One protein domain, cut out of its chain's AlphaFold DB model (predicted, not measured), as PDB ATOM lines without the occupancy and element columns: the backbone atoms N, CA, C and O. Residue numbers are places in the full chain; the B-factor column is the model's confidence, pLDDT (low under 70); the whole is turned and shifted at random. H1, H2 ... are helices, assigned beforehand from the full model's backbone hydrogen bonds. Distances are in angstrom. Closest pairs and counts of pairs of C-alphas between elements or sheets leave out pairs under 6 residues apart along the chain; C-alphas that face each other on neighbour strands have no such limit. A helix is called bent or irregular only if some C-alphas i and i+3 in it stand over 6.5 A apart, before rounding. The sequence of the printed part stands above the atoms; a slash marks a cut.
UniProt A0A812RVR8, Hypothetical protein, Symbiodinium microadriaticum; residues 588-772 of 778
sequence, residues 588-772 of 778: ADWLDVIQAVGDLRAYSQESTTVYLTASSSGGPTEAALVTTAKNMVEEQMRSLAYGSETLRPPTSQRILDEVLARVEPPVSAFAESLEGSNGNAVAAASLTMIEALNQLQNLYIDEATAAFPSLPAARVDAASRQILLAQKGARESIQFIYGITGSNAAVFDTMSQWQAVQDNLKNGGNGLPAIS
ATOM      1  N   ALA A 588     -52.318 -55.640  10.143       90.31
ATOM      2  CA  ALA A 588     -53.076 -54.502   9.620       90.31
ATOM      3  C   ALA A 588     -52.304 -53.191   9.805       90.31
ATOM      4  O   ALA A 588     -52.115 -52.470   8.833       90.31
ATOM      5  N   ASP A 589     -51.735 -52.970  10.995       91.25
ATOM      6  CA  ASP A 589     -50.983 -51.747  11.299       91.25
ATOM      7  C   ASP A 589     -49.833 -51.508  10.306       91.25
ATOM      8  O   ASP A 589     -49.593 -50.384   9.872       91.25
ATOM      9  N   TRP A 590     -49.107 -52.567   9.922       91.75
ATOM     10  CA  TRP A 590     -48.024 -52.451   8.939       91.75
ATOM     11  C   TRP A 590     -48.536 -52.025   7.564       91.75
ATOM     12  O   TRP A 590     -47.881 -51.237   6.882       91.75
ATOM     13  N   LEU A 591     -49.695 -52.541   7.146       91.19
ATOM     14  CA  LEU A 591     -50.312 -52.145   5.883       91.19
ATOM     15  C   LEU A 591     -50.781 -50.692   5.927       91.19
ATOM     16  O   LEU A 591     -50.545 -49.973   4.960       91.19
ATOM     17  N   ASP A 592     -51.371 -50.263   7.040       91.81
ATOM     18  CA  ASP A 592     -51.874 -48.900   7.209       91.81
ATOM     19  C   ASP A 592     -50.735 -47.874   7.141       91.81
ATOM     20  O   ASP A 592     -50.855 -46.872   6.439       91.81
ATOM     21  N   VAL A 593     -49.579 -48.149   7.760       92.62
ATOM     22  CA  VAL A 593     -48.413 -47.248   7.686       92.62
ATOM     23  C   VAL A 593     -47.776 -47.220   6.294       92.62
ATOM     24  O   VAL A 593     -47.470 -46.146   5.771       92.62
ATOM     25  N   ILE A 594     -47.638 -48.377   5.641       92.56
ATOM     26  CA  ILE A 594     -47.152 -48.464   4.253       92.56
ATOM     27  C   ILE A 594     -48.086 -47.701   3.302       92.56
ATOM     28  O   ILE A 594     -47.605 -47.025   2.386       92.56
ATOM     29  N   GLN A 595     -49.400 -47.799   3.508       92.38
ATOM     30  CA  GLN A 595     -50.399 -47.077   2.728       92.38
ATOM     31  C   GLN A 595     -50.333 -45.572   3.009       92.38
ATOM     32  O   GLN A 595     -50.276 -44.795   2.062       92.38
ATOM     33  N   ALA A 596     -50.234 -45.160   4.274       94.06
ATOM     34  CA  ALA A 596     -50.180 -43.760   4.690       94.06
ATOM     35  C   ALA A 596     -49.002 -42.981   4.077       94.06
ATOM     36  O   ALA A 596     -49.172 -41.826   3.676       94.06
ATOM     37  N   VAL A 597     -47.818 -43.600   3.966       95.44
ATOM     38  CA  VAL A 597     -46.658 -43.006   3.268       95.44
ATOM     39  C   VAL A 597     -46.920 -42.914   1.757       95.44
ATOM     40  O   VAL A 597     -46.578 -41.919   1.110       95.44
ATOM     41  N   GLY A 598     -47.573 -43.927   1.179       94.06
ATOM     42  CA  GLY A 598     -48.046 -43.928  -0.206       94.06
ATOM     43  C   GLY A 598     -49.031 -42.799  -0.515       94.06
ATOM     44  O   GLY A 598     -48.851 -42.075  -1.497       94.06
ATOM     45  N   ASP A 599     -50.022 -42.611   0.351       93.12
ATOM     46  CA  ASP A 599     -51.047 -41.578   0.221       93.12
ATOM     47  C   ASP A 599     -50.430 -40.183   0.327       93.12
ATOM     48  O   ASP A 599     -50.719 -39.328  -0.506       93.12
ATOM     49  N   LEU A 600     -49.482 -39.962   1.247       95.25
ATOM     50  CA  LEU A 600     -48.784 -38.678   1.351       95.25
ATOM     51  C   LEU A 600     -47.984 -38.338   0.078       95.25
ATOM     52  O   LEU A 600     -47.965 -37.183  -0.361       95.25
ATOM     53  N   ARG A 601     -47.377 -39.341  -0.581       95.06
ATOM     54  CA  ARG A 601     -46.747 -39.147  -1.902       95.06
ATOM     55  C   ARG A 601     -47.783 -38.696  -2.931       95.06
ATOM     56  O   ARG A 601     -47.515 -37.752  -3.675       95.06
ATOM     57  N   ALA A 602     -48.952 -39.333  -2.977       92.81
ATOM     58  CA  ALA A 602     -50.024 -38.969  -3.901       92.81
ATOM     59  C   ALA A 602     -50.598 -37.568  -3.613       92.81
ATOM     60  O   ALA A 602     -50.729 -36.770  -4.546       92.81
ATOM     61  N   TYR A 603     -50.834 -37.229  -2.342       92.94
ATOM     62  CA  TYR A 603     -51.319 -35.913  -1.918       92.94
ATOM     63  C   TYR A 603     -50.380 -34.781  -2.326       92.94
ATOM     64  O   TYR A 603     -50.863 -33.713  -2.695       92.94
ATOM     65  N   SER A 604     -49.058 -34.999  -2.357       92.44
ATOM     66  CA  SER A 604     -48.125 -33.987  -2.882       92.44
ATOM     67  C   SER A 604     -48.432 -33.607  -4.343       92.44
ATOM     68  O   SER A 604     -48.351 -32.441  -4.736       92.44
ATOM     69  N   GLN A 605     -48.838 -34.582  -5.163       91.44
ATOM     70  CA  GLN A 605     -49.129 -34.378  -6.584       91.44
ATOM     71  C   GLN A 605     -50.524 -33.797  -6.797       91.44
ATOM     72  O   GLN A 605     -50.699 -32.881  -7.604       91.44
ATOM     73  N   GLU A 606     -51.498 -34.285  -6.034       90.81
ATOM     74  CA  GLU A 606     -52.859 -33.756  -6.030       90.81
ATOM     75  C   GLU A 606     -52.879 -32.289  -5.582       90.81
ATOM     76  O   GLU A 606     -53.378 -31.432  -6.308       90.81
ATOM     77  N   SER A 607     -52.218 -31.966  -4.467       91.00
ATOM     78  CA  SER A 607     -52.115 -30.599  -3.936       91.00
ATOM     79  C   SER A 607     -51.431 -29.648  -4.920       91.00
ATOM     80  O   SER A 607     -51.883 -28.521  -5.116       91.00
ATOM     81  N   THR A 608     -50.387 -30.116  -5.617       88.69
ATOM     82  CA  THR A 608     -49.746 -29.338  -6.690       88.69
ATOM     83  C   THR A 608     -50.725 -29.071  -7.838       88.69
ATOM     84  O   THR A 608     -50.774 -27.967  -8.373       88.69
ATOM     85  N   THR A 609     -51.535 -30.061  -8.213       88.06
ATOM     86  CA  THR A 609     -52.550 -29.921  -9.270       88.06
ATOM     87  C   THR A 609     -53.633 -28.916  -8.878       88.06
ATOM     88  O   THR A 609     -53.982 -28.046  -9.682       88.06
ATOM     89  N   VAL A 610     -54.124 -28.995  -7.637       87.94
ATOM     90  CA  VAL A 610     -55.081 -28.038  -7.060       87.94
ATOM     91  C   VAL A 610     -54.501 -26.628  -7.101       87.94
ATOM     92  O   VAL A 610     -55.148 -25.728  -7.627       87.94
ATOM     93  N   TYR A 611     -53.258 -26.444  -6.650       87.44
ATOM     94  CA  TYR A 611     -52.571 -25.154  -6.672       87.44
ATOM     95  C   TYR A 611     -52.428 -24.572  -8.086       87.44
ATOM     96  O   TYR A 611     -52.748 -23.405  -8.329       87.44
ATOM     97  N   LEU A 612     -51.966 -25.373  -9.050       83.75
ATOM     98  CA  LEU A 612     -51.782 -24.922 -10.435       83.75
ATOM     99  C   LEU A 612     -53.114 -24.549 -11.096       83.75
ATOM    100  O   LEU A 612     -53.179 -23.602 -11.875       83.75
ATOM    101  N   THR A 613     -54.186 -25.259 -10.752       82.44
ATOM    102  CA  THR A 613     -55.532 -24.942 -11.240       82.44
ATOM    103  C   THR A 613     -56.055 -23.664 -10.583       82.44
ATOM    104  O   THR A 613     -56.503 -22.755 -11.281       82.44
ATOM    105  N   ALA A 614     -55.917 -23.544  -9.262       82.12
ATOM    106  CA  ALA A 614     -56.342 -22.390  -8.472       82.12
ATOM    107  C   ALA A 614     -55.661 -21.080  -8.898       82.12
ATOM    108  O   ALA A 614     -56.313 -20.050  -9.081       82.12
ATOM    109  N   SER A 615     -54.343 -21.126  -9.106       72.62
ATOM    110  CA  SER A 615     -53.543 -19.975  -9.547       72.62
ATOM    111  C   SER A 615     -53.898 -19.493 -10.959       72.62
ATOM    112  O   SER A 615     -53.647 -18.333 -11.283       72.62
ATOM    113  N   SER A 616     -54.521 -20.342 -11.783       69.19
ATOM    114  CA  SER A 616     -54.961 -19.986 -13.137       69.19
ATOM    115  C   SER A 616     -56.345 -19.314 -13.199       69.19
ATOM    116  O   SER A 616     -56.608 -18.584 -14.156       69.19
ATOM    117  N   SER A 617     -57.217 -19.515 -12.196       66.62
ATOM    118  CA  SER A 617     -58.598 -18.991 -12.171       66.62
ATOM    119  C   SER A 617     -58.814 -17.797 -11.224       66.62
ATOM    120  O   SER A 617     -59.670 -16.959 -11.505       66.62
ATOM    121  N   GLY A 618     -58.017 -17.663 -10.154       57.75
ATOM    122  CA  GLY A 618     -57.866 -16.423  -9.373       57.75
ATOM    123  C   GLY A 618     -58.982 -16.054  -8.376       57.75
ATOM    124  O   GLY A 618     -59.073 -14.885  -7.997       57.75
ATOM    125  N   GLY A 619     -59.832 -16.996  -7.945       63.12
ATOM    126  CA  GLY A 619     -60.953 -16.745  -7.022       63.12
ATOM    127  C   GLY A 619     -60.699 -17.089  -5.534       63.12
ATOM    128  O   GLY A 619     -59.787 -17.848  -5.204       63.12
ATOM    129  N   PRO A 620     -61.513 -16.556  -4.593       61.91
ATOM    130  CA  PRO A 620     -61.408 -16.850  -3.154       61.91
ATOM    131  C   PRO A 620     -61.751 -18.306  -2.795       61.91
ATOM    132  O   PRO A 620     -61.224 -18.848  -1.826       61.91
ATOM    133  N   THR A 621     -62.604 -18.959  -3.586       65.31
ATOM    134  CA  THR A 621     -62.894 -20.401  -3.500       65.31
ATOM    135  C   THR A 621     -61.654 -21.251  -3.757       65.31
ATOM    136  O   THR A 621     -61.445 -22.273  -3.111       65.31
ATOM    137  N   GLU A 622     -60.798 -20.806  -4.664       70.19
ATOM    138  CA  GLU A 622     -59.592 -21.510  -5.066       70.19
ATOM    139  C   GLU A 622     -58.455 -21.352  -4.056       70.19
ATOM    140  O   GLU A 622     -57.725 -22.311  -3.814       70.19
ATOM    141  N   ALA A 623     -58.375 -20.209  -3.370       73.38
ATOM    142  CA  ALA A 623     -57.499 -20.052  -2.210       73.38
ATOM    143  C   ALA A 623     -57.875 -21.024  -1.071       73.38
ATOM    144  O   ALA A 623     -56.999 -21.657  -0.486       73.38
ATOM    145  N   ALA A 624     -59.173 -21.214  -0.806       79.88
ATOM    146  CA  ALA A 624     -59.645 -22.143   0.225       79.88
ATOM    147  C   ALA A 624     -59.291 -23.616  -0.078       79.88
ATOM    148  O   ALA A 624     -58.951 -24.375   0.835       79.88
ATOM    149  N   LEU A 625     -59.329 -24.019  -1.355       82.31
ATOM    150  CA  LEU A 625     -58.917 -25.360  -1.789       82.31
ATOM    151  C   LEU A 625     -57.422 -25.605  -1.561       82.31
ATOM    152  O   LEU A 625     -57.046 -26.678  -1.096       82.31
ATOM    153  N   VAL A 626     -56.577 -24.606  -1.832       84.31
ATOM    154  CA  VAL A 626     -55.133 -24.690  -1.568       84.31
ATOM    155  C   VAL A 626     -54.856 -24.803  -0.068       84.31
ATOM    156  O   VAL A 626     -54.051 -25.637   0.338       84.31
ATOM    157  N   THR A 627     -55.576 -24.051   0.771       87.44
ATOM    158  CA  THR A 627     -55.486 -24.194   2.233       87.44
ATOM    159  C   THR A 627     -55.916 -25.585   2.700       87.44
ATOM    160  O   THR A 627     -55.252 -26.181   3.541       87.44
ATOM    161  N   THR A 628     -56.986 -26.149   2.132       87.75
ATOM    162  CA  THR A 628     -57.417 -27.518   2.469       87.75
ATOM    163  C   THR A 628     -56.350 -28.544   2.088       87.75
ATOM    164  O   THR A 628     -56.022 -29.408   2.895       87.75
ATOM    165  N   ALA A 629     -55.759 -28.412   0.897       88.06
ATOM    166  CA  ALA A 629     -54.684 -29.284   0.436       88.06
ATOM    167  C   ALA A 629     -53.444 -29.209   1.347       88.06
ATOM    168  O   ALA A 629     -52.899 -30.240   1.739       88.06
ATOM    169  N   LYS A 630     -53.049 -27.995   1.754       91.12
ATOM    170  CA  LYS A 630     -51.970 -27.772   2.724       91.12
ATOM    171  C   LYS A 630     -52.250 -28.486   4.051       91.12
ATOM    172  O   LYS A 630     -51.426 -29.276   4.503       91.12
ATOM    173  N   ASN A 631     -53.437 -28.270   4.618       89.94
ATOM    174  CA  ASN A 631     -53.826 -28.867   5.895       89.94
ATOM    175  C   ASN A 631     -53.818 -30.403   5.834       89.94
ATOM    176  O   ASN A 631     -53.386 -31.044   6.784       89.94
ATOM    177  N   MET A 632     -54.250 -31.007   4.718       89.62
ATOM    178  CA  MET A 632     -54.200 -32.466   4.534       89.62
ATOM    179  C   MET A 632     -52.766 -33.011   4.557       89.62
ATOM    180  O   MET A 632     -52.515 -34.064   5.141       89.62
ATOM    181  N   VAL A 633     -51.821 -32.299   3.938       93.06
ATOM    182  CA  VAL A 633     -50.402 -32.682   3.929       93.06
ATOM    183  C   VAL A 633     -49.797 -32.581   5.330       93.06
ATOM    184  O   VAL A 633     -49.141 -33.523   5.777       93.06
ATOM    185  N   GLU A 634     -50.037 -31.473   6.034       92.00
ATOM    186  CA  GLU A 634     -49.540 -31.252   7.401       92.00
ATOM    187  C   GLU A 634     -50.130 -32.272   8.394       92.00
ATOM    188  O   GLU A 634     -49.410 -32.826   9.228       92.00
ATOM    189  N   GLU A 635     -51.421 -32.586   8.266       90.88
ATOM    190  CA  GLU A 635     -52.124 -33.592   9.071       90.88
ATOM    191  C   GLU A 635     -51.532 -34.995   8.890       90.88
ATOM    192  O   GLU A 635     -51.241 -35.701   9.862       90.88
ATOM    193  N   GLN A 636     -51.319 -35.398   7.637       92.62
ATOM    194  CA  GLN A 636     -50.772 -36.710   7.307       92.62
ATOM    195  C   GLN A 636     -49.310 -36.833   7.755       92.62
ATOM    196  O   GLN A 636     -48.906 -37.879   8.265       92.62
ATOM    197  N   MET A 637     -48.524 -35.760   7.629       94.38
ATOM    198  CA  MET A 637     -47.158 -35.701   8.152       94.38
ATOM    199  C   MET A 637     -47.130 -35.869   9.671       94.38
ATOM    200  O   MET A 637     -46.357 -36.674  10.193       94.38
ATOM    201  N   ARG A 638     -48.015 -35.164  10.387       92.31
ATOM    202  CA  ARG A 638     -48.143 -35.305  11.842       92.31
ATOM    203  C   ARG A 638     -48.520 -36.732  12.231       92.31
ATOM    204  O   ARG A 638     -47.926 -37.279  13.157       92.31
ATOM    205  N   SER A 639     -49.447 -37.344  11.496       92.50
ATOM    206  CA  SER A 639     -49.879 -38.726  11.724       92.50
ATOM    207  C   SER A 639     -48.732 -39.723  11.532       92.50
ATOM    208  O   SER A 639     -48.596 -40.654  12.319       92.50
ATOM    209  N   LEU A 640     -47.862 -39.519  10.538       93.38
ATOM    210  CA  LEU A 640     -46.673 -40.359  10.339       93.38
ATOM    211  C   LEU A 640     -45.630 -40.193  11.453       93.38
ATOM    212  O   LEU A 640     -44.975 -41.165  11.824       93.38
ATOM    213  N   ALA A 641     -45.471 -38.980  11.984       92.44
ATOM    214  CA  ALA A 641     -44.510 -38.698  13.050       92.44
ATOM    215  C   ALA A 641     -44.977 -39.193  14.425       92.44
ATOM    216  O   ALA A 641     -44.172 -39.713  15.196       92.44
ATOM    217  N   TYR A 642     -46.269 -39.049  14.729       92.12
ATOM    218  CA  TYR A 642     -46.782 -39.199  16.094       92.12
ATOM    219  C   TYR A 642     -47.938 -40.195  16.240       92.12
ATOM    220  O   TYR A 642     -48.318 -40.520  17.362       92.12
ATOM    221  N   GLY A 643     -48.453 -40.739  15.138       90.62
ATOM    222  CA  GLY A 643     -49.654 -41.570  15.115       90.62
ATOM    223  C   GLY A 643     -50.949 -40.755  15.011       90.62
ATOM    224  O   GLY A 643     -50.964 -39.527  15.080       90.62
ATOM    225  N   SER A 644     -52.056 -41.464  14.812       88.75
ATOM    226  CA  SER A 644     -53.425 -40.940  14.777       88.75
ATOM    227  C   SER A 644     -54.412 -42.023  15.232       88.75
ATOM    228  O   SER A 644     -54.005 -43.126  15.592       88.75
ATOM    229  N   GLU A 645     -55.715 -41.739  15.251       82.00
ATOM    230  CA  GLU A 645     -56.726 -42.742  15.632       82.00
ATOM    231  C   GLU A 645     -56.616 -44.029  14.794       82.00
ATOM    232  O   GLU A 645     -56.817 -45.130  15.303       82.00
ATOM    233  N   THR A 646     -56.248 -43.886  13.521       84.62
ATOM    234  CA  THR A 646     -56.162 -44.984  12.554       84.62
ATOM    235  C   THR A 646     -54.732 -45.386  12.213       84.62
ATOM    236  O   THR A 646     -54.538 -46.412  11.569       84.62
ATOM    237  N   LEU A 647     -53.728 -44.608  12.632       90.88
ATOM    238  CA  LEU A 647     -52.332 -44.845  12.287       90.88
ATOM    239  C   LEU A 647     -51.476 -45.043  13.533       90.88
ATOM    240  O   LEU A 647     -51.455 -44.213  14.444       90.88
ATOM    241  N   ARG A 648     -50.716 -46.137  13.569       90.69
ATOM    242  CA  ARG A 648     -49.753 -46.367  14.652       90.69
ATOM    243  C   ARG A 648     -48.568 -45.396  14.532       90.69
ATOM    244  O   ARG A 648     -48.170 -45.069  13.414       90.69
ATOM    245  N   PRO A 649     -47.986 -44.962  15.664       90.62
ATOM    246  CA  PRO A 649     -46.775 -44.149  15.654       90.62
ATOM    247  C   PRO A 649     -45.579 -44.985  15.158       90.62
ATOM    248  O   PRO A 649     -45.684 -46.217  15.079       90.62
ATOM    249  N   PRO A 650     -44.425 -44.358  14.866       91.19
ATOM    250  CA  PRO A 650     -43.199 -45.077  14.529       91.19
ATOM    251  C   PRO A 650     -42.874 -46.230  15.503       91.19
ATOM    252  O   PRO A 650     -43.145 -46.169  16.706       91.19
ATOM    253  N   THR A 651     -42.287 -47.310  14.980       85.69
ATOM    254  CA  THR A 651     -41.958 -48.532  15.746       85.69
ATOM    255  C   THR A 651     -40.642 -48.446  16.492       85.69
ATOM    256  O   THR A 651     -40.449 -49.130  17.496       85.69
ATOM    257  N   SER A 652     -39.712 -47.651  15.974       87.50
ATOM    258  CA  SER A 652     -38.337 -47.588  16.438       87.50
ATOM    259  C   SER A 652     -37.831 -46.153  16.404       87.50
ATOM    260  O   SER A 652     -38.288 -45.337  15.601       87.50
ATOM    261  N   GLN A 653     -36.835 -45.864  17.247       89.94
ATOM    262  CA  GLN A 653     -36.150 -44.570  17.230       89.94
ATOM    263  C   GLN A 653     -35.579 -44.264  15.842       89.94
ATOM    264  O   GLN A 653     -35.689 -43.146  15.370       89.94
ATOM    265  N   ARG A 654     -35.074 -45.286  15.137       91.12
ATOM    266  CA  ARG A 654     -34.551 -45.150  13.772       91.12
ATOM    267  C   ARG A 654     -35.588 -44.595  12.796       91.12
ATOM    268  O   ARG A 654     -35.251 -43.740  11.986       91.12
ATOM    269  N   ILE A 655     -36.821 -45.102  12.838       91.81
ATOM    270  CA  ILE A 655     -37.887 -44.610  11.960       91.81
ATOM    271  C   ILE A 655     -38.319 -43.212  12.382       91.81
ATOM    272  O   ILE A 655     -38.482 -42.362  11.515       91.81
ATOM    273  N   LEU A 656     -38.465 -42.952  13.684       93.12
ATOM    274  CA  LEU A 656     -38.800 -41.611  14.160       93.12
ATOM    275  C   LEU A 656     -37.751 -40.586  13.708       93.12
ATOM    276  O   LEU A 656     -38.114 -39.574  13.121       93.12
ATOM    277  N   ASP A 657     -36.463 -40.884  13.885       93.69
ATOM    278  CA  ASP A 657     -35.359 -40.032  13.437       93.69
ATOM    279  C   ASP A 657     -35.431 -39.771  11.928       93.69
ATOM    280  O   ASP A 657     -35.240 -38.640  11.487       93.69
ATOM    281  N   GLU A 658     -35.740 -40.791  11.122       95.06
ATOM    282  CA  GLU A 658     -35.898 -40.623   9.676       95.06
ATOM    283  C   GLU A 658     -37.085 -39.708   9.336       95.06
ATOM    284  O   GLU A 658     -36.954 -38.791   8.520       95.06
ATOM    285  N   VAL A 659     -38.234 -39.925   9.984       95.50
ATOM    286  CA  VAL A 659     -39.438 -39.113   9.782       95.50
ATOM    287  C   VAL A 659     -39.158 -37.653  10.145       95.50
ATOM    288  O   VAL A 659     -39.402 -36.767   9.328       95.50
ATOM    289  N   LEU A 660     -38.593 -37.395  11.326       94.31
ATOM    290  CA  LEU A 660     -38.368 -36.039  11.828       94.31
ATOM    291  C   LEU A 660     -37.211 -35.322  11.115       94.31
ATOM    292  O   LEU A 660     -37.306 -34.133  10.821       94.31
ATOM    293  N   ALA A 661     -36.104 -36.013  10.834       94.19
ATOM    294  CA  ALA A 661     -34.902 -35.373  10.301       94.19
ATOM    295  C   ALA A 661     -34.869 -35.299   8.768       94.19
ATOM    296  O   ALA A 661     -34.216 -34.405   8.225       94.19
ATOM    297  N   ARG A 662     -35.526 -36.228   8.054       94.69
ATOM    298  CA  ARG A 662     -35.453 -36.299   6.581       94.69
ATOM    299  C   ARG A 662     -36.773 -36.098   5.863       94.69
ATOM    300  O   ARG A 662     -36.743 -35.590   4.746       94.69
ATOM    301  N   VAL A 663     -37.898 -36.494   6.454       96.75
ATOM    302  CA  VAL A 663     -39.205 -36.421   5.779       96.75
ATOM    303  C   VAL A 663     -39.937 -35.133   6.117       96.75
ATOM    304  O   VAL A 663     -40.407 -34.452   5.211       96.75
ATOM    305  N   GLU A 664     -39.982 -34.759   7.391       95.19
ATOM    306  CA  GLU A 664     -40.675 -33.556   7.846       95.19
ATOM    307  C   GLU A 664     -40.178 -32.276   7.154       95.19
ATOM    308  O   GLU A 664     -41.023 -31.545   6.640       95.19
ATOM    309  N   PRO A 665     -38.859 -31.996   7.015       95.94
ATOM    310  CA  PRO A 665     -38.426 -30.728   6.427       95.94
ATOM    311  C   PRO A 665     -38.848 -30.550   4.953       95.94
ATOM    312  O   PRO A 665     -39.376 -29.487   4.622       95.94
ATOM    313  N   PRO A 666     -38.694 -31.549   4.054       96.75
ATOM    314  CA  PRO A 666     -39.252 -31.473   2.701       96.75
ATOM    315  C   PRO A 666     -40.776 -31.336   2.650       96.75
ATOM    316  O   PRO A 666     -41.286 -30.656   1.760       96.75
ATOM    317  N   VAL A 667     -41.504 -31.971   3.574       95.94
ATOM    318  CA  VAL A 667     -42.969 -31.872   3.631       95.94
ATOM    319  C   VAL A 667     -43.404 -30.475   4.071       95.94
ATOM    320  O   VAL A 667     -44.261 -29.881   3.418       95.94
ATOM    321  N   SER A 668     -42.769 -29.908   5.099       93.19
ATOM    322  CA  SER A 668     -43.013 -28.530   5.540       93.19
ATOM    323  C   SER A 668     -42.663 -27.522   4.447       93.19
ATOM    324  O   SER A 668     -43.466 -26.646   4.144       93.19
ATOM    325  N   ALA A 669     -41.528 -27.693   3.760       94.06
ATOM    326  CA  ALA A 669     -41.157 -26.842   2.629       94.06
ATOM    327  C   ALA A 669     -42.175 -26.923   1.474       94.06
ATOM    328  O   ALA A 669     -42.462 -25.919   0.818       94.06
ATOM    329  N   PHE A 670     -42.748 -28.105   1.222       95.12
ATOM    330  CA  PHE A 670     -43.835 -28.256   0.258       95.12
ATOM    331  C   PHE A 670     -45.113 -27.547   0.727       95.12
ATOM    332  O   PHE A 670     -45.693 -26.789  -0.053       95.12
ATOM    333  N   ALA A 671     -45.519 -27.720   1.985       93.38
ATOM    334  CA  ALA A 671     -46.685 -27.049   2.559       93.38
ATOM    335  C   ALA A 671     -46.555 -25.513   2.519       93.38
ATOM    336  O   ALA A 671     -47.485 -24.831   2.093       93.38
ATOM    337  N   GLU A 672     -45.387 -24.968   2.865       91.38
ATOM    338  CA  GLU A 672     -45.074 -23.536   2.745       91.38
ATOM    339  C   GLU A 672     -45.110 -23.061   1.287       91.38
ATOM    340  O   GLU A 672     -45.609 -21.976   0.986       91.38
ATOM    341  N   SER A 673     -44.633 -23.880   0.342       91.25
ATOM    342  CA  SER A 673     -44.648 -23.513  -1.079       91.25
ATOM    343  C   SER A 673     -46.064 -23.312  -1.633       91.25
ATOM    344  O   SER A 673     -46.245 -22.479  -2.525       91.25
ATOM    345  N   LEU A 674     -47.067 -24.014  -1.082       88.56
ATOM    346  CA  LEU A 674     -48.479 -23.866  -1.456       88.56
ATOM    347  C   LEU A 674     -49.049 -22.490  -1.076       88.56
ATOM    348  O   LEU A 674     -50.033 -22.062  -1.676       88.56
ATOM    349  N   GLU A 675     -48.429 -21.771  -0.138       84.62
ATOM    350  CA  GLU A 675     -48.787 -20.384   0.203       84.62
ATOM    351  C   GLU A 675     -48.127 -19.354  -0.731       84.62
ATOM    352  O   GLU A 675     -48.492 -18.177  -0.745       84.62
ATOM    353  N   GLY A 676     -47.144 -19.786  -1.525       80.75
ATOM    354  CA  GLY A 676     -46.428 -18.944  -2.472       80.75
ATOM    355  C   GLY A 676     -47.219 -18.641  -3.747       80.75
ATOM    356  O   GLY A 676     -48.354 -19.066  -3.947       80.75
ATOM    357  N   SER A 677     -46.581 -17.926  -4.677       73.69
ATOM    358  CA  SER A 677     -47.145 -17.562  -5.993       73.69
ATOM    359  C   SER A 677     -46.450 -18.246  -7.183       73.69
ATOM    360  O   SER A 677     -46.718 -17.914  -8.337       73.69
ATOM    361  N   ASN A 678     -45.534 -19.190  -6.927       82.31
ATOM    362  CA  ASN A 678     -44.690 -19.808  -7.950       82.31
ATOM    363  C   ASN A 678     -44.952 -21.317  -8.087       82.31
ATOM    364  O   ASN A 678     -44.387 -22.127  -7.351       82.31
ATOM    365  N   GLY A 679     -45.718 -21.705  -9.109       78.38
ATOM    366  CA  GLY A 679     -46.024 -23.112  -9.399       78.38
ATOM    367  C   GLY A 679     -44.807 -24.000  -9.690       78.38
ATOM    368  O   GLY A 679     -44.854 -25.197  -9.413       78.38
ATOM    369  N   ASN A 680     -43.690 -23.441 -10.177       79.81
ATOM    370  CA  ASN A 680     -42.454 -24.212 -10.367       79.81
ATOM    371  C   ASN A 680     -41.794 -24.554  -9.028       79.81
ATOM    372  O   ASN A 680     -41.218 -25.632  -8.893       79.81
ATOM    373  N   ALA A 681     -41.890 -23.657  -8.043       84.69
ATOM    374  CA  ALA A 681     -41.383 -23.909  -6.699       84.69
ATOM    375  C   ALA A 681     -42.197 -25.014  -6.007       84.69
ATOM    376  O   ALA A 681     -41.604 -25.935  -5.454       84.69
ATOM    377  N   VAL A 682     -43.529 -24.985  -6.143       87.56
ATOM    378  CA  VAL A 682     -44.426 -26.039  -5.633       87.56
ATOM    379  C   VAL A 682     -44.106 -27.391  -6.270       87.56
ATOM    380  O   VAL A 682     -43.917 -28.391  -5.578       87.56
ATOM    381  N   ALA A 683     -43.969 -27.427  -7.601       82.31
ATOM    382  CA  ALA A 683     -43.636 -28.654  -8.315       82.31
ATOM    383  C   ALA A 683     -42.266 -29.218  -7.899       82.31
ATOM    384  O   ALA A 683     -42.155 -30.425  -7.677       82.31
ATOM    385  N   ALA A 684     -41.247 -28.365  -7.751       86.31
ATOM    386  CA  ALA A 684     -39.919 -28.770  -7.295       86.31
ATOM    387  C   ALA A 684     -39.943 -29.307  -5.854       86.31
ATOM    388  O   ALA A 684     -39.426 -30.396  -5.610       86.31
ATOM    389  N   ALA A 685     -40.610 -28.607  -4.929       91.94
ATOM    390  CA  ALA A 685     -40.760 -29.048  -3.543       91.94
ATOM    391  C   ALA A 685     -41.489 -30.402  -3.449       91.94
ATOM    392  O   ALA A 685     -41.070 -31.272  -2.686       91.94
ATOM    393  N   SER A 686     -42.499 -30.637  -4.301       91.31
ATOM    394  CA  SER A 686     -43.204 -31.929  -4.363       91.31
ATOM    395  C   SER A 686     -42.275 -33.098  -4.726       91.31
ATOM    396  O   SER A 686     -42.432 -34.203  -4.209       91.31
ATOM    397  N   LEU A 687     -41.281 -32.870  -5.596       88.69
ATOM    398  CA  LEU A 687     -40.327 -33.906  -6.004       88.69
ATOM    399  C   LEU A 687     -39.347 -34.231  -4.876       88.69
ATOM    400  O   LEU A 687     -39.103 -35.408  -4.612       88.69
ATOM    401  N   THR A 688     -38.839 -33.208  -4.184       93.31
ATOM    402  CA  THR A 688     -37.977 -33.385  -3.005       93.31
ATOM    403  C   THR A 688     -38.709 -34.138  -1.891       93.31
ATOM    404  O   THR A 688     -38.153 -35.068  -1.310       93.31
ATOM    405  N   MET A 689     -39.980 -33.803  -1.647       95.25
ATOM    406  CA  MET A 689     -40.846 -34.519  -0.708       95.25
ATOM    407  C   MET A 689     -41.026 -35.998  -1.094       95.25
ATOM    408  O   MET A 689     -40.881 -36.875  -0.244       95.25
ATOM    409  N   ILE A 690     -41.291 -36.305  -2.370       94.12
ATOM    410  CA  ILE A 690     -41.427 -37.695  -2.844       94.12
ATOM    411  C   ILE A 690     -40.141 -38.496  -2.643       94.12
ATOM    412  O   ILE A 690     -40.212 -39.675  -2.295       94.12
ATOM    413  N   GLU A 691     -38.973 -37.898  -2.880       94.25
ATOM    414  CA  GLU A 691     -37.694 -38.588  -2.703       94.25
ATOM    415  C   GLU A 691     -37.480 -39.014  -1.246       94.25
ATOM    416  O   GLU A 691     -37.173 -40.183  -0.999       94.25
ATOM    417  N   ALA A 692     -37.747 -38.119  -0.292       96.12
ATOM    418  CA  ALA A 692     -37.696 -38.437   1.134       96.12
ATOM    419  C   ALA A 692     -38.724 -39.517   1.522       96.12
ATOM    420  O   ALA A 692     -38.389 -40.494   2.194       96.12
ATOM    421  N   LEU A 693     -39.964 -39.411   1.030       96.31
ATOM    422  CA  LEU A 693     -41.010 -40.400   1.306       96.31
ATOM    423  C   LEU A 693     -40.703 -41.779   0.710       96.31
ATOM    424  O   LEU A 693     -41.066 -42.786   1.304       96.31
ATOM    425  N   ASN A 694     -40.013 -41.859  -0.432       94.25
ATOM    426  CA  ASN A 694     -39.574 -43.142  -0.987       94.25
ATOM    427  C   ASN A 694     -38.529 -43.826  -0.091       94.25
ATOM    428  O   ASN A 694     -38.539 -45.050   0.024       94.25
ATOM    429  N   GLN A 695     -37.641 -43.058   0.547       93.62
ATOM    430  CA  GLN A 695     -36.670 -43.604   1.503       93.62
ATOM    431  C   GLN A 695     -37.385 -44.151   2.745       93.62
ATOM    432  O   GLN A 695     -37.156 -45.302   3.122       93.62
ATOM    433  N   LEU A 696     -38.331 -43.385   3.299       95.12
ATOM    434  CA  LEU A 696     -39.163 -43.824   4.421       95.12
ATOM    435  C   LEU A 696     -39.996 -45.070   4.081       95.12
ATOM    436  O   LEU A 696     -40.063 -46.013   4.868       95.12
ATOM    437  N   GLN A 697     -40.600 -45.104   2.891       94.12
ATOM    438  CA  GLN A 697     -41.382 -46.241   2.410       94.12
ATOM    439  C   GLN A 697     -40.550 -47.530   2.392       94.12
ATOM    440  O   GLN A 697     -41.018 -48.567   2.860       94.12
ATOM    441  N   ASN A 698     -39.314 -47.467   1.885       92.31
ATOM    442  CA  ASN A 698     -38.416 -48.621   1.850       92.31
ATOM    443  C   ASN A 698     -38.082 -49.116   3.264       92.31
ATOM    444  O   ASN A 698     -38.128 -50.318   3.508       92.31
ATOM    445  N   LEU A 699     -37.828 -48.203   4.209       92.69
ATOM    446  CA  LEU A 699     -37.568 -48.566   5.606       92.69
ATOM    447  C   LEU A 699     -38.752 -49.302   6.246       92.69
ATOM    448  O   LEU A 699     -38.549 -50.332   6.890       92.69
ATOM    449  N   TYR A 700     -39.982 -48.823   6.032       92.62
ATOM    450  CA  TYR A 700     -41.180 -49.509   6.524       92.62
ATOM    451  C   TYR A 700     -41.394 -50.871   5.856       92.62
ATOM    452  O   TYR A 700     -41.770 -51.819   6.538       92.62
ATOM    453  N   ILE A 701     -41.138 -51.004   4.550       91.06
ATOM    454  CA  ILE A 701     -41.231 -52.294   3.845       91.06
ATOM    455  C   ILE A 701     -40.211 -53.294   4.400       91.06
ATOM    456  O   ILE A 701     -40.567 -54.454   4.625       91.06
ATOM    457  N   ASP A 702     -38.974 -52.860   4.634       90.50
ATOM    458  CA  ASP A 702     -37.906 -53.709   5.167       90.50
ATOM    459  C   ASP A 702     -38.250 -54.208   6.577       90.50
ATOM    460  O   ASP A 702     -38.177 -55.412   6.844       90.50
ATOM    461  N   GLU A 703     -38.692 -53.314   7.472       90.50
ATOM    462  CA  GLU A 703     -39.113 -53.698   8.827       90.50
ATOM    463  C   GLU A 703     -40.375 -54.575   8.819       90.50
ATOM    464  O   GLU A 703     -40.411 -55.598   9.509       90.50
ATOM    465  N   ALA A 704     -41.374 -54.251   7.991       89.88
ATOM    466  CA  ALA A 704     -42.595 -55.045   7.864       89.88
ATOM    467  C   ALA A 704     -42.309 -56.459   7.343       89.88
ATOM    468  O   ALA A 704     -42.884 -57.428   7.837       89.88
ATOM    469  N   THR A 705     -41.401 -56.598   6.372       88.75
ATOM    470  CA  THR A 705     -41.015 -57.900   5.800       88.75
ATOM    471  C   THR A 705     -40.217 -58.733   6.804       88.75
ATOM    472  O   THR A 705     -40.385 -59.951   6.863       88.75
ATOM    473  N   ALA A 706     -39.380 -58.089   7.624       89.00
ATOM    474  CA  ALA A 706     -38.665 -58.755   8.708       89.00
ATOM    475  C   ALA A 706     -39.618 -59.245   9.813       89.00
ATOM    476  O   ALA A 706     -39.446 -60.354  10.320       89.00
ATOM    477  N   ALA A 707     -40.635 -58.449  10.161       88.25
ATOM    478  CA  ALA A 707     -41.636 -58.806  11.164       88.25
ATOM    479  C   ALA A 707     -42.629 -59.870  10.658       88.25
ATOM    480  O   ALA A 707     -42.958 -60.814  11.376       88.25
ATOM    481  N   PHE A 708     -43.089 -59.740   9.411       89.25
ATOM    482  CA  PHE A 708     -44.078 -60.611   8.782       89.25
ATOM    483  C   PHE A 708     -43.666 -60.959   7.342       89.25
ATOM    484  O   PHE A 708     -44.117 -60.315   6.394       89.25
ATOM    485  N   PRO A 709     -42.893 -62.041   7.126       87.75
ATOM    486  CA  PRO A 709     -42.430 -62.426   5.786       87.75
ATOM    487  C   PRO A 709     -43.545 -62.723   4.769       87.75
ATOM    488  O   PRO A 709     -43.306 -62.731   3.564       87.75
ATOM    489  N   SER A 710     -44.766 -63.004   5.236       85.00
ATOM    490  CA  SER A 710     -45.949 -63.234   4.397       85.00
ATOM    491  C   SER A 710     -46.700 -61.953   4.013       85.00
ATOM    492  O   SER A 710     -47.654 -62.025   3.235       85.00
ATOM    493  N   LEU A 711     -46.308 -60.796   4.553       85.19
ATOM    494  CA  LEU A 711     -46.968 -59.519   4.316       85.19
ATOM    495  C   LEU A 711     -46.677 -59.038   2.883       85.19
ATOM    496  O   LEU A 711     -45.518 -58.969   2.473       85.19
ATOM    497  N   PRO A 712     -47.699 -58.699   2.077       86.94
ATOM    498  CA  PRO A 712     -47.531 -58.304   0.684       86.94
ATOM    499  C   PRO A 712     -47.078 -56.836   0.563       86.94
ATOM    500  O   PRO A 712     -47.639 -56.089  -0.237       86.94
ATOM    501  N   ALA A 713     -46.066 -56.426   1.336       85.62
ATOM    502  CA  ALA A 713     -45.616 -55.037   1.493       85.62
ATOM    503  C   ALA A 713     -45.288 -54.400   0.140       85.62
ATOM    504  O   ALA A 713     -45.838 -53.366  -0.227       85.62
ATOM    505  N   ALA A 714     -44.478 -55.104  -0.656       84.00
ATOM    506  CA  ALA A 714     -44.094 -54.676  -1.996       84.00
ATOM    507  C   ALA A 714     -45.297 -54.524  -2.943       84.00
ATOM    508  O   ALA A 714     -45.285 -53.683  -3.838       84.00
ATOM    509  N   ARG A 715     -46.354 -55.333  -2.771       88.06
ATOM    510  CA  ARG A 715     -47.558 -55.232  -3.607       88.06
ATOM    511  C   ARG A 715     -48.381 -54.004  -3.236       88.06
ATOM    512  O   ARG A 715     -48.912 -53.358  -4.134       88.06
ATOM    513  N   VAL A 716     -48.494 -53.702  -1.945       87.81
ATOM    514  CA  VAL A 716     -49.192 -52.503  -1.467       87.81
ATOM    515  C   VAL A 716     -48.435 -51.241  -1.872       87.81
ATOM    516  O   VAL A 716     -49.055 -50.327  -2.405       87.81
ATOM    517  N   ASP A 717     -47.104 -51.228  -1.772       89.62
ATOM    518  CA  ASP A 717     -46.296 -50.123  -2.305       89.62
ATOM    519  C   ASP A 717     -46.437 -49.969  -3.826       89.62
ATOM    520  O   ASP A 717     -46.621 -48.865  -4.331       89.62
ATOM    521  N   ALA A 718     -46.438 -51.069  -4.582       90.06
ATOM    522  CA  ALA A 718     -46.687 -50.993  -6.018       90.06
ATOM    523  C   ALA A 718     -48.078 -50.409  -6.329       90.06
ATOM    524  O   ALA A 718     -48.199 -49.603  -7.250       90.06
ATOM    525  N   ALA A 719     -49.110 -50.763  -5.557       90.62
ATOM    526  CA  ALA A 719     -50.450 -50.198  -5.705       90.62
ATOM    527  C   ALA A 719     -50.491 -48.698  -5.356       90.62
ATOM    528  O   ALA A 719     -51.012 -47.908  -6.143       90.62
ATOM    529  N   SER A 720     -49.883 -48.268  -4.246       91.81
ATOM    530  CA  SER A 720     -49.819 -46.843  -3.888       91.81
ATOM    531  C   SER A 720     -49.004 -46.033  -4.904       91.81
ATOM    532  O   SER A 720     -49.373 -44.914  -5.267       91.81
ATOM    533  N   ARG A 721     -47.962 -46.632  -5.495       91.94
ATOM    534  CA  ARG A 721     -47.184 -46.027  -6.583       91.94
ATOM    535  C   ARG A 721     -48.002 -45.820  -7.859       91.94
ATOM    536  O   ARG A 721     -47.736 -44.865  -8.588       91.94
ATOM    537  N   GLN A 722     -49.014 -46.646  -8.132       92.88
ATOM    538  CA  GLN A 722     -49.952 -46.375  -9.227       92.88
ATOM    539  C   GLN A 722     -50.802 -45.137  -8.969       92.88
ATOM    540  O   GLN A 722     -51.016 -44.356  -9.894       92.88
ATOM    541  N   ILE A 723     -51.271 -44.955  -7.733       93.25
ATOM    542  CA  ILE A 723     -52.045 -43.772  -7.339       93.25
ATOM    543  C   ILE A 723     -51.170 -42.526  -7.513       93.25
ATOM    544  O   ILE A 723     -51.569 -41.584  -8.196       93.25
ATOM    545  N   LEU A 724     -49.931 -42.569  -7.011       93.88
ATOM    546  CA  LEU A 724     -48.944 -41.509  -7.213       93.88
ATOM    547  C   LEU A 724     -48.736 -41.180  -8.699       93.88
ATOM    548  O   LEU A 724     -48.775 -40.013  -9.078       93.88
ATOM    549  N   LEU A 725     -48.501 -42.186  -9.547       94.25
ATOM    550  CA  LEU A 725     -48.252 -41.976 -10.978       94.25
ATOM    551  C   LEU A 725     -49.484 -41.412 -11.701       94.25
ATOM    552  O   LEU A 725     -49.331 -40.572 -12.584       94.25
ATOM    553  N   ALA A 726     -50.694 -41.816 -11.307       93.81
ATOM    554  CA  ALA A 726     -51.924 -41.237 -11.838       93.81
ATOM    555  C   ALA A 726     -52.037 -39.744 -11.486       93.81
ATOM    556  O   ALA A 726     -52.258 -38.920 -12.375       93.81
ATOM    557  N   GLN A 727     -51.798 -39.381 -10.219       93.19
ATOM    558  CA  GLN A 727     -51.822 -37.982  -9.776       93.19
ATOM    559  C   GLN A 727     -50.699 -37.152 -10.410       93.19
ATOM    560  O   GLN A 727     -50.915 -36.021 -10.846       93.19
ATOM    561  N   LYS A 728     -49.503 -37.731 -10.552       91.50
ATOM    562  CA  LYS A 728     -48.380 -37.115 -11.266       91.50
ATOM    563  C   LYS A 728     -48.735 -36.830 -12.730       91.50
ATOM    564  O   LYS A 728     -48.433 -35.746 -13.225       91.50
ATOM    565  N   GLY A 729     -49.404 -37.765 -13.409       90.62
ATOM    566  CA  GLY A 729     -49.861 -37.582 -14.787       90.62
ATOM    567  C   GLY A 729     -50.901 -36.464 -14.920       90.62
ATOM    568  O   GLY A 729     -50.823 -35.662 -15.853       90.62
ATOM    569  N   ALA A 730     -51.828 -36.355 -13.961       88.88
ATOM    570  CA  ALA A 730     -52.791 -35.255 -13.900       88.88
ATOM    571  C   ALA A 730     -52.087 -33.897 -13.731       88.88
ATOM    572  O   ALA A 730     -52.310 -32.981 -14.525       88.88
ATOM    573  N   ARG A 731     -51.158 -33.802 -12.773       88.81
ATOM    574  CA  ARG A 731     -50.321 -32.615 -12.553       88.81
ATOM    575  C   ARG A 731     -49.566 -32.203 -13.817       88.81
ATOM    576  O   ARG A 731     -49.621 -31.042 -14.211       88.81
ATOM    577  N   GLU A 732     -48.867 -33.139 -14.459       88.69
ATOM    578  CA  GLU A 732     -48.074 -32.875 -15.673       88.69
ATOM    579  C   GLU A 732     -48.942 -32.434 -16.853       88.69
ATOM    580  O   GLU A 732     -48.532 -31.584 -17.647       88.69
ATOM    581  N   SER A 733     -50.168 -32.955 -16.940       87.31
ATOM    582  CA  SER A 733     -51.145 -32.535 -17.945       87.31
ATOM    583  C   SER A 733     -51.582 -31.085 -17.723       87.31
ATOM    584  O   SER A 733     -51.597 -30.298 -18.666       87.31
ATOM    585  N   ILE A 734     -51.871 -30.703 -16.475       84.94
ATOM    586  CA  ILE A 734     -52.221 -29.324 -16.101       84.94
ATOM    587  C   ILE A 734     -51.048 -28.366 -16.343       84.94
ATOM    588  O   ILE A 734     -51.228 -27.298 -16.928       84.94
ATOM    589  N   GLN A 735     -49.830 -28.771 -15.981       82.12
ATOM    590  CA  GLN A 735     -48.599 -28.037 -16.283       82.12
ATOM    591  C   GLN A 735     -48.423 -27.792 -17.785       82.12
ATOM    592  O   GLN A 735     -48.073 -26.685 -18.193       82.12
ATOM    593  N   PHE A 736     -48.687 -28.804 -18.615       84.19
ATOM    594  CA  PHE A 736     -48.638 -28.670 -20.068       84.19
ATOM    595  C   PHE A 736     -49.727 -27.721 -20.597       84.19
ATOM    596  O   PHE A 736     -49.416 -26.835 -21.392       84.19
ATOM    597  N   ILE A 737     -50.973 -27.855 -20.125       82.44
ATOM    598  CA  ILE A 737     -52.113 -27.013 -20.537       82.44
ATOM    599  C   ILE A 737     -51.850 -25.530 -20.257       82.44
ATOM    600  O   ILE A 737     -52.110 -24.690 -21.117       82.44
ATOM    601  N   TYR A 738     -51.304 -25.206 -19.083       76.50
ATOM    602  CA  TYR A 738     -51.033 -23.822 -18.683       76.50
ATOM    603  C   TYR A 738     -49.636 -23.316 -19.083       76.50
ATOM    604  O   TYR A 738     -49.267 -22.198 -18.732       76.50
ATOM    605  N   GLY A 739     -48.849 -24.105 -19.827       71.94
ATOM    606  CA  GLY A 739     -47.513 -23.707 -20.291       71.94
ATOM    607  C   GLY A 739     -46.462 -23.580 -19.177       71.94
ATOM    608  O   GLY A 739     -45.444 -22.912 -19.356       71.94
ATOM    609  N   ILE A 740     -46.692 -24.216 -18.026       67.06
ATOM    610  CA  ILE A 740     -45.833 -24.175 -16.839       67.06
ATOM    611  C   ILE A 740     -44.940 -25.418 -16.844       67.06
ATOM    612  O   ILE A 740     -45.295 -26.443 -16.274       67.06
ATOM    613  N   THR A 741     -43.769 -25.358 -17.484       65.56
ATOM    614  CA  THR A 741     -42.711 -26.408 -17.470       65.56
ATOM    615  C   THR A 741     -43.097 -27.833 -17.926       65.56
ATOM    616  O   THR A 741     -42.222 -28.693 -18.007       65.56
ATOM    617  N   GLY A 742     -44.360 -28.105 -18.269       66.94
ATOM    618  CA  GLY A 742     -44.844 -29.419 -18.700       66.94
ATOM    619  C   GLY A 742     -44.555 -29.718 -20.174       66.94
ATOM    620  O   GLY A 742     -44.530 -28.822 -21.017       66.94
ATOM    621  N   SER A 743     -44.374 -30.999 -20.506       77.38
ATOM    622  CA  SER A 743     -44.258 -31.469 -21.892       77.38
ATOM    623  C   SER A 743     -45.138 -32.695 -22.120       77.38
ATOM    624  O   SER A 743     -45.277 -33.532 -21.228       77.38
ATOM    625  N   ASN A 744     -45.668 -32.852 -23.338       83.19
ATOM    626  CA  ASN A 744     -46.378 -34.075 -23.726       83.19
ATOM    627  C   ASN A 744     -45.527 -35.333 -23.490       83.19
ATOM    628  O   ASN A 744     -46.056 -36.368 -23.103       83.19
ATOM    629  N   ALA A 745     -44.207 -35.240 -23.685       86.50
ATOM    630  CA  ALA A 745     -43.292 -36.353 -23.452       86.50
ATOM    631  C   ALA A 745     -43.285 -36.813 -21.984       86.50
ATOM    632  O   ALA A 745     -43.294 -38.016 -21.740       86.50
ATOM    633  N   ALA A 746     -43.329 -35.883 -21.022       85.31
ATOM    634  CA  ALA A 746     -43.380 -36.214 -19.595       85.31
ATOM    635  C   ALA A 746     -44.678 -36.953 -19.223       85.31
ATOM    636  O   ALA A 746     -44.621 -37.989 -18.566       85.31
ATOM    637  N   VAL A 747     -45.827 -36.491 -19.737       86.88
ATOM    638  CA  VAL A 747     -47.128 -37.146 -19.509       86.88
ATOM    639  C   VAL A 747     -47.122 -38.579 -20.054       86.88
ATOM    640  O   VAL A 747     -47.506 -39.511 -19.345       86.88
ATOM    641  N   PHE A 748     -46.649 -38.781 -21.291       90.94
ATOM    642  CA  PHE A 748     -46.561 -40.119 -21.888       90.94
ATOM    643  C   PHE A 748     -45.590 -41.037 -21.137       90.94
ATOM    644  O   PHE A 748     -45.883 -42.223 -20.979       90.94
ATOM    645  N   ASP A 749     -44.468 -40.506 -20.646       93.06
ATOM    646  CA  ASP A 749     -43.524 -41.271 -19.831       93.06
ATOM    647  C   ASP A 749     -44.163 -41.718 -18.507       93.06
ATOM    648  O   ASP A 749     -44.146 -42.906 -18.182       93.06
ATOM    649  N   THR A 750     -44.842 -40.815 -17.790       92.81
ATOM    650  CA  THR A 750     -45.580 -41.149 -16.560       92.81
ATOM    651  C   THR A 750     -46.680 -42.192 -16.814       92.81
ATOM    652  O   THR A 750     -46.819 -43.137 -16.032       92.81
ATOM    653  N   MET A 751     -47.420 -42.100 -17.927       92.38
ATOM    654  CA  MET A 751     -48.409 -43.119 -18.321       92.38
ATOM    655  C   MET A 751     -47.764 -44.483 -18.605       92.38
ATOM    656  O   MET A 751     -48.296 -45.516 -18.194       92.38
ATOM    657  N   SER A 752     -46.610 -44.501 -19.274       94.56
ATOM    658  CA  SER A 752     -45.855 -45.731 -19.536       94.56
ATOM    659  C   SER A 752     -45.359 -46.370 -18.236       94.56
ATOM    660  O   SER A 752     -45.486 -47.581 -18.048       94.56
ATOM    661  N   GLN A 753     -44.853 -45.562 -17.298       94.44
ATOM    662  CA  GLN A 753     -44.465 -46.026 -15.964       94.44
ATOM    663  C   GLN A 753     -45.661 -46.615 -15.205       94.44
ATOM    664  O   GLN A 753     -45.542 -47.688 -14.612       94.44
ATOM    665  N   TRP A 754     -46.826 -45.959 -15.257       95.00
ATOM    666  CA  TRP A 754     -48.052 -46.461 -14.628       95.00
ATOM    667  C   TRP A 754     -48.462 -47.826 -15.193       95.00
ATOM    668  O   TRP A 754     -48.742 -48.756 -14.432       95.00
ATOM    669  N   GLN A 755     -48.436 -47.968 -16.524       94.56
ATOM    670  CA  GLN A 755     -48.778 -49.215 -17.211       94.56
ATOM    671  C   GLN A 755     -47.822 -50.348 -16.820       94.56
ATOM    672  O   GLN A 755     -48.271 -51.447 -16.502       94.56
ATOM    673  N   ALA A 756     -46.519 -50.069 -16.743       93.31
ATOM    674  CA  ALA A 756     -45.533 -51.051 -16.303       93.31
ATOM    675  C   ALA A 756     -45.794 -51.540 -14.866       93.31
ATOM    676  O   ALA A 756     -45.698 -52.738 -14.588       93.31
ATOM    677  N   VAL A 757     -46.166 -50.645 -13.942       92.88
ATOM    678  CA  VAL A 757     -46.552 -51.039 -12.574       92.88
ATOM    679  C   VAL A 757     -47.832 -51.886 -12.587       92.88
ATOM    680  O   VAL A 757     -47.889 -52.900 -11.890       92.88
ATOM    681  N   GLN A 758     -48.820 -51.534 -13.416       92.56
ATOM    682  CA  GLN A 758     -50.065 -52.300 -13.558       92.56
ATOM    683  C   GLN A 758     -49.825 -53.722 -14.064       92.56
ATOM    684  O   GLN A 758     -50.426 -54.678 -13.565       92.56
ATOM    685  N   ASP A 759     -48.935 -53.871 -15.038       90.81
ATOM    686  CA  ASP A 759     -48.595 -55.174 -15.596       90.81
ATOM    687  C   ASP A 759     -47.834 -56.034 -14.578       90.81
ATOM    688  O   ASP A 759     -48.154 -57.214 -14.435       90.81
ATOM    689  N   ASN A 760     -46.925 -55.443 -13.793       90.06
ATOM    690  CA  ASN A 760     -46.243 -56.137 -12.692       90.06
ATOM    691  C   ASN A 760     -47.218 -56.588 -11.591       90.06
ATOM    692  O   ASN A 760     -47.105 -57.703 -11.081       90.06
ATOM    693  N   LEU A 761     -48.204 -55.757 -11.233       88.75
ATOM    694  CA  LEU A 761     -49.226 -56.116 -10.245       88.75
ATOM    695  C   LEU A 761     -50.079 -57.303 -10.706       88.75
ATOM    696  O   LEU A 761     -50.349 -58.198  -9.902       88.75
ATOM    697  N   LYS A 762     -50.476 -57.329 -11.986       86.81
ATOM    698  CA  LYS A 762     -51.284 -58.407 -12.581       86.81
ATOM    699  C   LYS A 762     -50.489 -59.696 -12.773       86.81
ATOM    700  O   LYS A 762     -50.907 -60.757 -12.310       86.81
ATOM    701  N   ASN A 763     -49.354 -59.597 -13.456       87.25
ATOM    702  CA  ASN A 763     -48.641 -60.743 -14.019       87.25
ATOM    703  C   ASN A 763     -47.462 -61.212 -13.152       87.25
ATOM    704  O   ASN A 763     -46.903 -62.274 -13.414       87.25
ATOM    705  N   GLY A 764     -47.096 -60.453 -12.114       81.50
ATOM    706  CA  GLY A 764     -45.827 -60.615 -11.408       81.50
ATOM    707  C   GLY A 764     -44.667 -59.958 -12.167       81.50
ATOM    708  O   GLY A 764     -44.746 -59.730 -13.373       81.50
ATOM    709  N   GLY A 765     -43.592 -59.621 -11.453       82.56
ATOM    710  CA  GLY A 765     -42.464 -58.834 -11.974       82.56
ATOM    711  C   GLY A 765     -41.911 -57.861 -10.929       82.56
ATOM    712  O   GLY A 765     -42.602 -57.537  -9.967       82.56
ATOM    713  N   ASN A 766     -40.651 -57.427 -11.071       78.50
ATOM    714  CA  ASN A 766     -39.965 -56.548 -10.102       78.50
ATOM    715  C   ASN A 766     -40.069 -57.029  -8.636       78.50
ATOM    716  O   ASN A 766     -40.344 -56.250  -7.730       78.50
ATOM    717  N   GLY A 767     -39.882 -58.332  -8.403       74.81
ATOM    718  CA  GLY A 767     -39.966 -58.928  -7.063       74.81
ATOM    719  C   GLY A 767     -41.387 -59.259  -6.586       74.81
ATOM    720  O   GLY A 767     -41.537 -59.866  -5.529       74.81
ATOM    721  N   LEU A 768     -42.431 -58.938  -7.362       83.25
ATOM    722  CA  LEU A 768     -43.812 -59.311  -7.048       83.25
ATOM    723  C   LEU A 768     -44.168 -60.695  -7.610       83.25
ATOM    724  O   LEU A 768     -43.953 -60.939  -8.803       83.25
ATOM    725  N   PRO A 769     -44.783 -61.591  -6.814       79.19
ATOM    726  CA  PRO A 769     -45.350 -62.827  -7.345       79.19
ATOM    727  C   PRO A 769     -46.552 -62.529  -8.258       79.19
ATOM    728  O   PRO A 769     -47.212 -61.502  -8.113       79.19
ATOM    729  N   ALA A 770     -46.886 -63.427  -9.182       78.38
ATOM    730  CA  ALA A 770     -48.116 -63.305  -9.971       78.38
ATOM    731  C   ALA A 770     -49.364 -63.476  -9.081       78.38
ATOM    732  O   ALA A 770     -49.331 -64.213  -8.090       78.38
ATOM    733  N   ILE A 771     -50.481 -62.824  -9.422       74.81
ATOM    734  CA  ILE A 771     -51.758 -63.100  -8.749       74.81
ATOM    735  C   ILE A 771     -52.195 -64.523  -9.133       74.81
ATOM    736  O   ILE A 771     -52.315 -64.844 -10.313       74.81
ATOM    737  N   SER A 772     -52.410 -65.397  -8.143       58.69
ATOM    738  CA  SER A 772     -52.862 -66.774  -8.394       58.69
ATOM    739  C   SER A 772     -54.208 -66.782  -9.141       58.69
ATOM    740  O   SER A 772     -55.129 -66.069  -8.720       58.69
TER     741      SER A 772
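What this domain is: This is residues 588 to 772 of the 778 residues of the protein "Hypothetical protein" of Symbiodinium microadriaticum (UniProt A0A812RVR8). Six long helices lie nearly side by side in a bundle: H1, H2, the bent H3 and H4 make a four-helix group, H5 packs on its H1 and H4 side, and H6 packs on H5 at the far edge. The chain goes up and down, each helix folding back along the one before. The printed part has 185 residues, with six named helices in the order H1 to H6 and no named strand; the class is all helix. It is compact, with a radius of gyration of the C-alphas of 16.9 A, and spans 50 by 36 by 23 A.

Where its parts are: Begin with the longest helix, H1, residues 588 to 617: find C-alpha 588 at (-53.076, -54.502, 9.620) and go 42.0 A to C-alpha 617, past a kink of 27 degrees near residue 600. H4, residues 679 to 707, is 41.4 A long, and H5, residues 713 to 737, 36.2 A. H2, residues 620 to 642, is 32.9 A long. H3, residues 653 to 673, was assigned as one helix by its hydrogen bonds but is bent: C-alphas 661 and 664 are 6.5 A apart. Its arms are H3a, residues 653 to 661, and H3b, residues 664 to 673. H6, residues 744 to 763, is 28.5 A long and ends with C-alpha 763 at (-48.641, -60.743, -14.019).

How they stand to each other: H1, H2, H3b, H4 and H5 form an up-and-down bundle, each running against the one before it. Look first at H1 and H5, which touch and run the same way at a shallow tilt of 2 degrees; their closest C-alphas, of Ala 602 and Leu 724, are 4.3 A apart. H1 touches H4, opposite ways at 7 degrees, closest at the C-alphas of Ser 604 and Ser 686, 5.5 A. H1 and H2 are a hairpin, closest at the C-alphas of Ala 614 and Glu 622, 4.8 A. H3b touches H2, whose residues 630 to 637 alone take part, with the C-alphas of Lys 630 and Ala 671 closest at 5.3 A. H3b and H4 are a hairpin, closest at the C-alphas of Pro 666 and Met 689, 4.8 A. H3a touches H2 and H4. H5 and H6 are a hairpin, closest at the C-alphas of Gly 729 and Val 747, 5.5 A; H1 and H6 are apart. Every O i to N i+4 pair is within hydrogen-bond range in H2, H3a, H3b, H4, H5 and H6, and 24 of 26 are in H1.

The domain as a whole: The two C-alphas farthest apart, of Gly 619 and Pro 709, are 50.9 A apart. The printed part has no cut, and no link is long. The mean pLDDT of the printed part is 87.8; look for values under 70 at residues 616 to 621, 740 to 742 and 772.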